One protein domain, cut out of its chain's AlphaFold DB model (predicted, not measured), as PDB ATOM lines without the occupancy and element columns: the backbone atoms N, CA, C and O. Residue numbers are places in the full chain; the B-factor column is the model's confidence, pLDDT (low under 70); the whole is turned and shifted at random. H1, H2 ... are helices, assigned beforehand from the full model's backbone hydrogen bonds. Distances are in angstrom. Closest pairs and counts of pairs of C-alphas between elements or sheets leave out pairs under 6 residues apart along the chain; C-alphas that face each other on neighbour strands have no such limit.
ATOM      1  N   GLU A 338     -20.186  59.055 -15.132       90.81
ATOM      2  CA  GLU A 338     -21.429  59.191 -15.902       90.81
ATOM      3  C   GLU A 338     -21.208  58.876 -17.389       90.81
ATOM      4  O   GLU A 338     -22.007  58.141 -17.976       90.81
ATOM      5  N   ILE A 339     -20.123  59.379 -17.992       90.50
ATOM      6  CA  ILE A 339     -19.785  59.102 -19.398       90.50
ATOM      7  C   ILE A 339     -19.519  57.605 -19.589       90.50
ATOM      8  O   ILE A 339     -20.073  56.983 -20.494       90.50
ATOM      9  N   GLN A 340     -18.718  56.998 -18.716       90.00
ATOM     10  CA  GLN A 340     -18.418  55.567 -18.757       90.00
ATOM     11  C   GLN A 340     -19.687  54.710 -18.667       90.00
ATOM     12  O   GLN A 340     -19.847  53.762 -19.435       90.00
ATOM     13  N   GLN A 341     -20.621  55.045 -17.771       88.62
ATOM     14  CA  GLN A 341     -21.901  54.336 -17.639       88.62
ATOM     15  C   GLN A 341     -22.786  54.482 -18.888       88.62
ATOM     16  O   GLN A 341     -23.394  53.502 -19.332       88.62
ATOM     17  N   GLN A 342     -22.835  55.679 -19.484       88.00
ATOM     18  CA  GLN A 342     -23.539  55.916 -20.748       88.00
ATOM     19  C   GLN A 342     -22.960  55.043 -21.865       88.00
ATOM     20  O   GLN A 342     -23.689  54.276 -22.494       88.00
ATOM     21  N   LEU A 343     -21.641  55.102 -22.064       87.06
ATOM     22  CA  LEU A 343     -20.937  54.360 -23.109       87.06
ATOM     23  C   LEU A 343     -21.027  52.843 -22.913       87.06
ATOM     24  O   LEU A 343     -21.154  52.105 -23.888       87.06
ATOM     25  N   PHE A 344     -21.037  52.363 -21.668       86.00
ATOM     26  CA  PHE A 344     -21.181  50.938 -21.374       86.00
ATOM     27  C   PHE A 344     -22.542  50.371 -21.793       86.00
ATOM     28  O   PHE A 344     -22.647  49.181 -22.097       86.00
ATOM     29  N   SER A 345     -23.573  51.215 -21.913       81.75
ATOM     30  CA  SER A 345     -24.885  50.787 -22.413       81.75
ATOM     31  C   SER A 345     -24.792  50.188 -23.827       81.75
ATOM     32  O   SER A 345     -25.478  49.203 -24.106       81.75
ATOM     33  N   LEU A 346     -23.860  50.670 -24.669       79.81
ATOM     34  CA  LEU A 346     -23.547  50.104 -25.993       79.81
ATOM     35  C   LEU A 346     -23.181  48.613 -25.918       79.81
ATOM     36  O   LEU A 346     -23.608  47.812 -26.748       79.81
ATOM     37  N   VAL A 347     -22.401  48.230 -24.904       76.19
ATOM     38  CA  VAL A 347     -21.942  46.848 -24.691       76.19
ATOM     39  C   VAL A 347     -23.114  45.949 -24.282       76.19
ATOM     40  O   VAL A 347     -23.177  44.785 -24.675       76.19
ATOM     41  N   THR A 348     -24.073  46.494 -23.530       73.94
ATOM     42  CA  THR A 348     -25.221  45.745 -22.989       73.94
ATOM     43  C   THR A 348     -26.403  45.594 -23.955       73.94
ATOM     44  O   THR A 348     -27.191  44.655 -23.812       73.94
ATOM     45  N   LEU A 349     -26.519  46.481 -24.948       71.44
ATOM     46  CA  LEU A 349     -27.564  46.443 -25.981       71.44
ATOM     47  C   LEU A 349     -27.296  45.383 -27.065       71.44
ATOM     48  O   LEU A 349     -28.240  44.859 -27.641       71.44
ATOM     49  N   ASN A 350     -26.034  44.983 -27.263       61.84
ATOM     50  CA  ASN A 350     -25.586  43.945 -28.211       61.84
ATOM     51  C   ASN A 350     -25.906  42.482 -27.798       61.84
ATOM     52  O   ASN A 350     -25.296  41.538 -28.312       61.84
ATOM     53  N   GLY A 351     -26.792  42.262 -26.821       52.66
ATOM     54  CA  GLY A 351     -27.143  40.929 -26.309       52.66
ATOM     55  C   GLY A 351     -28.242  40.246 -27.132       52.66
ATOM     56  O   GLY A 351     -29.204  40.905 -27.507       52.66
ATOM     57  N   ASP A 352     -28.095  38.939 -27.380       46.41
ATOM     58  CA  ASP A 352     -28.904  38.066 -28.257       46.41
ATOM     59  C   ASP A 352     -30.407  38.033 -27.899       46.41
ATOM     60  O   ASP A 352     -30.910  37.082 -27.304       46.41
ATOM     61  N   GLY A 353     -31.128  39.097 -28.243       43.38
ATOM     62  CA  GLY A 353     -32.544  39.291 -27.937       43.38
ATOM     63  C   GLY A 353     -33.416  39.519 -29.167       43.38
ATOM     64  O   GLY A 353     -34.489  40.102 -29.024       43.38
ATOM     65  N   SER A 354     -32.989  39.073 -30.355       39.12
ATOM     66  CA  SER A 354     -33.870  38.927 -31.522       39.12
ATOM     67  C   SER A 354     -34.806  37.734 -31.287       39.12
ATOM     68  O   SER A 354     -34.688  36.675 -31.906       39.12
ATOM     69  N   SER A 355     -35.691  37.845 -30.296       40.06
ATOM     70  CA  SER A 355     -36.830  36.943 -30.194       40.06
ATOM     71  C   SER A 355     -37.817  37.350 -31.278       40.06
ATOM     72  O   SER A 355     -38.209  38.514 -31.320       40.06
ATOM     73  N   SER A 356     -38.270  36.395 -32.087       39.41
ATOM     74  CA  SER A 356     -39.254  36.526 -33.176       39.41
ATOM     75  C   SER A 356     -40.667  36.979 -32.737       39.41
ATOM     76  O   SER A 356     -41.659  36.649 -33.377       39.41
ATOM     77  N   GLN A 357     -40.770  37.671 -31.600       41.69
ATOM     78  CA  GLN A 357     -41.971  38.245 -30.992       41.69
ATOM     79  C   GLN A 357     -41.769  39.710 -30.554       41.69
ATOM     80  O   GLN A 357     -42.625  40.259 -29.856       41.69
ATOM     81  N   MET A 358     -40.645  40.350 -30.900       45.38
ATOM     82  CA  MET A 358     -40.499  41.795 -30.711       45.38
ATOM     83  C   MET A 358     -41.317  42.526 -31.782       45.38
ATOM     84  O   MET A 358     -41.319  42.142 -32.946       45.38
ATOM     85  N   ASP A 359     -42.048  43.554 -31.358       50.69
ATOM     86  CA  ASP A 359     -42.776  44.461 -32.248       50.69
ATOM     87  C   ASP A 359     -41.757  45.126 -33.198       50.69
ATOM     88  O   ASP A 359     -40.739  45.624 -32.710       50.69
ATOM     89  N   GLU A 360     -41.989  45.145 -34.517       51.00
ATOM     90  CA  GLU A 360     -41.026  45.652 -35.530       51.00
ATOM     91  C   GLU A 360     -40.543  47.084 -35.220       51.00
ATOM     92  O   GLU A 360     -39.412  47.470 -35.518       51.00
ATOM     93  N   SER A 361     -41.384  47.867 -34.539       55.22
ATOM     94  CA  SER A 361     -41.061  49.213 -34.056       55.22
ATOM     95  C   SER A 361     -39.947  49.253 -32.996       55.22
ATOM     96  O   SER A 361     -39.155  50.192 -32.979       55.22
ATOM     97  N   ILE A 362     -39.838  48.242 -32.127       59.38
ATOM     98  CA  ILE A 362     -38.879  48.198 -31.008       59.38
ATOM     99  C   ILE A 362     -37.480  47.792 -31.483       59.38
ATOM    100  O   ILE A 362     -36.488  48.296 -30.953       59.38
ATOM    101  N   GLU A 363     -37.374  46.896 -32.469       63.44
ATOM    102  CA  GLU A 363     -36.075  46.513 -33.045       63.44
ATOM    103  C   GLU A 363     -35.417  47.698 -33.755       63.44
ATOM    104  O   GLU A 363     -34.263  48.018 -33.474       63.44
ATOM    105  N   HIS A 364     -36.182  48.435 -34.559       64.44
ATOM    106  CA  HIS A 364     -35.684  49.610 -35.268       64.44
ATOM    107  C   HIS A 364     -35.249  50.756 -34.322       64.44
ATOM    108  O   HIS A 364     -34.264  51.443 -34.594       64.44
ATOM    109  N   ILE A 365     -35.920  50.944 -33.174       65.56
ATOM    110  CA  ILE A 365     -35.481  51.897 -32.130       65.56
ATOM    111  C   ILE A 365     -34.139  51.460 -31.523       65.56
ATOM    112  O   ILE A 365     -33.235  52.282 -31.362       65.56
ATOM    113  N   LYS A 366     -33.979  50.167 -31.215       69.69
ATOM    114  CA  LYS A 366     -32.738  49.626 -30.637       69.69
ATOM    115  C   LYS A 366     -31.552  49.713 -31.592       69.69
ATOM    116  O   LYS A 366     -30.458  50.048 -31.143       69.69
ATOM    117  N   GLU A 367     -31.748  49.423 -32.876       71.69
ATOM    118  CA  GLU A 367     -30.692  49.525 -33.894       71.69
ATOM    119  C   GLU A 367     -30.167  50.957 -34.015       71.69
ATOM    120  O   GLU A 367     -28.960  51.185 -33.943       71.69
ATOM    121  N   ARG A 368     -31.058  51.947 -34.096       70.44
ATOM    122  CA  ARG A 368     -30.644  53.353 -34.158       70.44
ATOM    123  C   ARG A 368     -30.010  53.851 -32.854       70.44
ATOM    124  O   ARG A 368     -29.027  54.592 -32.889       70.44
ATOM    125  N   ALA A 369     -30.505  53.402 -31.698       74.12
ATOM    126  CA  ALA A 369     -29.886  53.705 -30.406       74.12
ATOM    127  C   ALA A 369     -28.457  53.158 -30.311       74.12
ATOM    128  O   ALA A 369     -27.560  53.808 -29.763       74.12
ATOM    129  N   LEU A 370     -28.228  51.976 -30.884       78.12
ATOM    130  CA  LEU A 370     -26.910  51.370 -30.987       78.12
ATOM    131  C   LEU A 370     -25.969  52.208 -31.862       78.12
ATOM    132  O   LEU A 370     -24.824  52.434 -31.472       78.12
ATOM    133  N   GLU A 371     -26.440  52.699 -33.010       78.81
ATOM    134  CA  GLU A 371     -25.668  53.595 -33.880       78.81
ATOM    135  C   GLU A 371     -25.297  54.903 -33.170       78.81
ATOM    136  O   GLU A 371     -24.128  55.302 -33.194       78.81
ATOM    137  N   CYS A 372     -26.248  55.519 -32.458       79.19
ATOM    138  CA  CYS A 372     -26.014  56.735 -31.676       79.19
ATOM    139  C   CYS A 372     -24.943  56.527 -30.597       79.19
ATOM    140  O   CYS A 372     -23.980  57.295 -30.496       79.19
ATOM    141  N   LEU A 373     -25.066  55.457 -29.804       81.94
ATOM    142  CA  LEU A 373     -24.099  55.131 -28.756       81.94
ATOM    143  C   LEU A 373     -22.728  54.746 -29.330       81.94
ATOM    144  O   LEU A 373     -21.703  55.088 -28.740       81.94
ATOM    145  N   LYS A 374     -22.687  54.084 -30.492       84.00
ATOM    146  CA  LYS A 374     -21.445  53.742 -31.198       84.00
ATOM    147  C   LYS A 374     -20.710  54.997 -31.660       84.00
ATOM    148  O   LYS A 374     -19.510  55.108 -31.412       84.00
ATOM    149  N   ALA A 375     -21.421  55.947 -32.266       82.94
ATOM    150  CA  ALA A 375     -20.854  57.233 -32.662       82.94
ATOM    151  C   ALA A 375     -20.325  58.005 -31.442       82.94
ATOM    152  O   ALA A 375     -19.199  58.499 -31.452       82.94
ATOM    153  N   ARG A 376     -21.093  58.040 -30.346       85.56
ATOM    154  CA  ARG A 376     -20.678  58.701 -29.099       85.56
ATOM    155  C   ARG A 376     -19.429  58.063 -28.487       85.56
ATOM    156  O   ARG A 376     -18.543  58.780 -28.035       85.56
ATOM    157  N   PHE A 377     -19.329  56.737 -28.508       87.56
ATOM    158  CA  PHE A 377     -18.153  56.015 -28.025       87.56
ATOM    159  C   PHE A 377     -16.906  56.333 -28.859       87.56
ATOM    160  O   PHE A 377     -15.844  56.574 -28.289       87.56
ATOM    161  N   GLN A 378     -17.031  56.373 -30.189       86.38
ATOM    162  CA  GLN A 378     -15.928  56.744 -31.084       86.38
ATOM    163  C   GLN A 378     -15.446  58.180 -30.853       86.38
ATOM    164  O   GLN A 378     -14.258  58.443 -30.966       86.38
ATOM    165  N   ILE A 379     -16.357  59.097 -30.517       87.12
ATOM    166  CA  ILE A 379     -16.014  60.489 -30.212       87.12
ATOM    167  C   ILE A 379     -15.306  60.599 -28.855       87.12
ATOM    168  O   ILE A 379     -14.305  61.297 -28.730       87.12
ATOM    169  N   LEU A 380     -15.828  59.939 -27.816       89.06
ATOM    170  CA  LEU A 380     -15.397  60.164 -26.430       89.06
ATOM    171  C   LEU A 380     -14.203  59.305 -25.981       89.06
ATOM    172  O   LEU A 380     -13.677  59.522 -24.888       89.06
ATOM    173  N   THR A 381     -13.757  58.346 -26.793       86.38
ATOM    174  CA  THR A 381     -12.668  57.416 -26.450       86.38
ATOM    175  C   THR A 381     -11.615  57.360 -27.552       86.38
ATOM    176  O   THR A 381     -11.934  57.527 -28.723       86.38
ATOM    177  N   ASP A 382     -10.371  57.032 -27.194       77.94
ATOM    178  CA  ASP A 382      -9.291  56.787 -28.172       77.94
ATOM    179  C   ASP A 382      -9.344  55.355 -28.751       77.94
ATOM    180  O   ASP A 382      -8.437  54.884 -29.441       77.94
ATOM    181  N   HIS A 383     -10.398  54.598 -28.434       70.31
ATOM    182  CA  HIS A 383     -10.548  53.212 -28.843       70.31
ATOM    183  C   HIS A 383     -11.317  53.107 -30.164       70.31
ATOM    184  O   HIS A 383     -12.510  53.393 -30.236       70.31
ATOM    185  N   GLY A 384     -10.671  52.553 -31.192       58.72
ATOM    186  CA  GLY A 384     -11.370  52.122 -32.401       58.72
ATOM    187  C   GLY A 384     -12.406  51.036 -32.081       58.72
ATOM    188  O   GLY A 384     -12.063  49.968 -31.561       58.72
ATOM    189  N   ILE A 385     -13.677  51.298 -32.391       62.94
ATOM    190  CA  ILE A 385     -14.727  50.277 -32.381       62.94
ATOM    191  C   ILE A 385     -14.727  49.563 -33.733       62.94
ATOM    192  O   ILE A 385     -14.928  50.196 -34.770       62.94
ATOM    193  N   ALA A 386     -14.542  48.240 -33.724       59.41
ATOM    194  CA  ALA A 386     -14.711  47.419 -34.919       59.41
ATOM    195  C   ALA A 386     -16.146  47.541 -35.467       59.41
ATOM    196  O   ALA A 386     -17.106  47.654 -34.706       59.41
ATOM    197  N   SER A 387     -16.308  47.485 -36.792       56.53
ATOM    198  CA  SER A 387     -17.631  47.453 -37.435       56.53
ATOM    199  C   SER A 387     -18.494  46.291 -36.927       56.53
ATOM    200  O   SER A 387     -19.699  46.460 -36.765       56.53
ATOM    201  N   ASP A 388     -17.852  45.163 -36.608       58.44
ATOM    202  CA  ASP A 388     -18.460  43.974 -36.018       58.44
ATOM    203  C   ASP A 388     -18.648  44.117 -34.496       58.44
ATOM    204  O   ASP A 388     -17.705  44.019 -33.705       58.44
ATOM    205  N   LEU A 389     -19.903  44.312 -34.091       58.34
ATOM    206  CA  LEU A 389     -20.347  44.462 -32.704       58.34
ATOM    207  C   LEU A 389     -20.036  43.224 -31.841       58.34
ATOM    208  O   LEU A 389     -19.833  43.356 -30.631       58.34
ATOM    209  N   LYS A 390     -19.896  42.032 -32.445       58.78
ATOM    210  CA  LYS A 390     -19.500  40.807 -31.726       58.78
ATOM    211  C   LYS A 390     -18.069  40.876 -31.191       58.78
ATOM    212  O   LYS A 390     -17.771  40.194 -30.221       58.78
ATOM    213  N   LYS A 391     -17.206  41.727 -31.762       56.38
ATOM    214  CA  LYS A 391     -15.829  41.957 -31.278       56.38
ATOM    215  C   LYS A 391     -15.752  42.924 -30.092       56.38
ATOM    216  O   LYS A 391     -14.728  42.974 -29.419       56.38
ATOM    217  N   ILE A 392     -16.811  43.699 -29.842       61.69
ATOM    218  CA  ILE A 392     -16.938  44.545 -28.640       61.69
ATOM    219  C   ILE A 392     -17.351  43.678 -27.441       61.69
ATOM    220  O   ILE A 392     -16.921  43.926 -26.314       61.69
ATOM    221  N   LYS A 393     -18.152  42.634 -27.704       57.44
ATOM    222  CA  LYS A 393     -18.596  41.625 -26.732       57.44
ATOM    223  C   LYS A 393     -17.359  40.938 -26.131       57.44
ATOM    224  O   LYS A 393     -16.600  40.284 -26.838       57.44
ATOM    225  N   GLY A 394     -17.120  41.154 -24.836       61.69
ATOM    226  CA  GLY A 394     -15.956  40.634 -24.103       61.69
ATOM    227  C   GLY A 394     -14.735  41.562 -23.985       61.69
ATOM    228  O   GLY A 394     -13.826  41.230 -23.228       61.69
ATOM    229  N   LYS A 395     -14.699  42.725 -24.660       71.62
ATOM    230  CA  LYS A 395     -13.595  43.702 -24.506       71.62
ATOM    231  C   LYS A 395     -13.693  44.500 -23.201       71.62
ATOM    232  O   LYS A 395     -12.670  44.827 -22.611       71.62
ATOM    233  N   PHE A 396     -14.915  44.797 -22.766       76.75
ATOM    234  CA  PHE A 396     -15.200  45.559 -21.552       76.75
ATOM    235  C   PHE A 396     -16.095  44.724 -20.633       76.75
ATOM    236  O   PHE A 396     -17.172  44.278 -21.031       76.75
ATOM    237  N   GLN A 397     -15.632  44.496 -19.411       76.88
ATOM    238  CA  GLN A 397     -16.294  43.737 -18.352       76.88
ATOM    239  C   GLN A 397     -17.124  44.663 -17.450       76.88
ATOM    240  O   GLN A 397     -18.167  44.262 -16.921       76.88
ATOM    241  N   SER A 398     -16.699  45.919 -17.307       81.19
ATOM    242  CA  SER A 398     -17.345  46.972 -16.524       81.19
ATOM    243  C   SER A 398     -17.299  48.322 -17.245       81.19
ATOM    244  O   SER A 398     -16.506  48.516 -18.168       81.19
ATOM    245  N   SER A 399     -18.112  49.288 -16.804       84.88
ATOM    246  CA  SER A 399     -18.052  50.658 -17.331       84.88
ATOM    247  C   SER A 399     -16.687  51.318 -17.101       84.88
ATOM    248  O   SER A 399     -16.252  52.110 -17.930       84.88
ATOM    249  N   LYS A 400     -15.983  50.953 -16.021       85.25
ATOM    250  CA  LYS A 400     -14.653  51.484 -15.671       85.25
ATOM    251  C   LYS A 400     -13.550  51.034 -16.628       85.25
ATOM    252  O   LYS A 400     -12.485  51.638 -16.653       85.25
ATOM    253  N   ASP A 401     -13.801  49.990 -17.413       83.75
ATOM    254  CA  ASP A 401     -12.838  49.484 -18.393       83.75
ATOM    255  C   ASP A 401     -12.784  50.380 -19.642       83.75
ATOM    256  O   ASP A 401     -11.893  50.239 -20.480       83.75
ATOM    257  N   ILE A 402     -13.753  51.291 -19.792       86.44
ATOM    258  CA  ILE A 402     -13.812  52.253 -20.887       86.44
ATOM    259  C   ILE A 402     -12.913  53.440 -20.540       86.44
ATOM    260  O   ILE A 402     -13.240  54.265 -19.684       86.44
ATOM    261  N   VAL A 403     -11.784  53.542 -21.241       87.94
ATOM    262  CA  VAL A 403     -10.853  54.665 -21.104       87.94
ATOM    263  C   VAL A 403     -11.313  55.813 -22.001       87.94
ATOM    264  O   VAL A 403     -11.424  55.659 -23.221       87.94
ATOM    265  N   LEU A 404     -11.600  56.962 -21.388       90.81
ATOM    266  CA  LEU A 404     -11.925  58.193 -22.108       90.81
ATOM    267  C   LEU A 404     -10.665  58.781 -22.749       90.81
ATOM    268  O   LEU A 404      -9.556  58.574 -22.254       90.81
ATOM    269  N   SER A 405     -10.832  59.527 -23.841       91.00
ATOM    270  CA  SER A 405      -9.703  60.226 -24.461       91.00
ATOM    271  C   SER A 405      -9.100  61.265 -23.513       91.00
ATOM    272  O   SER A 405      -9.787  61.818 -22.645       91.00
ATOM    273  N   LYS A 406      -7.809  61.571 -23.694       89.06
ATOM    274  CA  LYS A 406      -7.109  62.567 -22.860       89.06
ATOM    275  C   LYS A 406      -7.792  63.932 -22.875       89.06
ATOM    276  O   LYS A 406      -7.828  64.592 -21.842       89.06
ATOM    277  N   ASP A 407      -8.343  64.341 -24.015       88.25
ATOM    278  CA  ASP A 407      -9.052  65.617 -24.141       88.25
ATOM    279  C   ASP A 407     -10.329  65.614 -23.296       88.25
ATOM    280  O   ASP A 407     -10.587  66.563 -22.561       88.25
TER     281      ASP A 407
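This is residues 338 to 407 of the 965 residues of the protein "Uncharacterized LOC100492857" of Xenopus tropicalis (UniProt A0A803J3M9). A long helix, H2, and a shorter one, H1, make a slanted helical hairpin, and residues 381 to 407, with no named element, loop back beside it. Residues 355 to 362, of which 360 to 362 belong to H2, stick out at one end. The printed part has 70 residues with two named helices, H1 then H2, and no named strand; the class is all helix, with 33 residues, under half, in named elements. It is elongated, 43 by 23 by 20 A, and only just compact, close to loose, with a radius of gyration of the C-alphas of 12.8 A.

H2, residues 360 to 380, is 30.8 A long, from C-alpha 360 at (-41.026, 45.652, -35.530) to C-alpha 380 at (-15.397, 60.164, -26.430). H1, residues 338 to 349, is 17.4 A long and begins with C-alpha 338 at (-21.429, 59.191, -15.902).

H2 and H1, a helical hairpin, touch; their closest C-alphas, of Leu 373 and Leu 346, are 5.8 A apart. They run opposite ways at a steep tilt of 43 degrees. O i to N i+4 pairs are within hydrogen-bond range in 16 of 17 cases in H2 and 6 of 8 in H1.

The two C-alphas farthest apart, of Gln 357 and Asp 407, are 43.4 A apart. The printed part has no cut, and the link from H1 to H2 is short. The model's pLDDT is under 70 at residues 350 to 366 and 384 to 394.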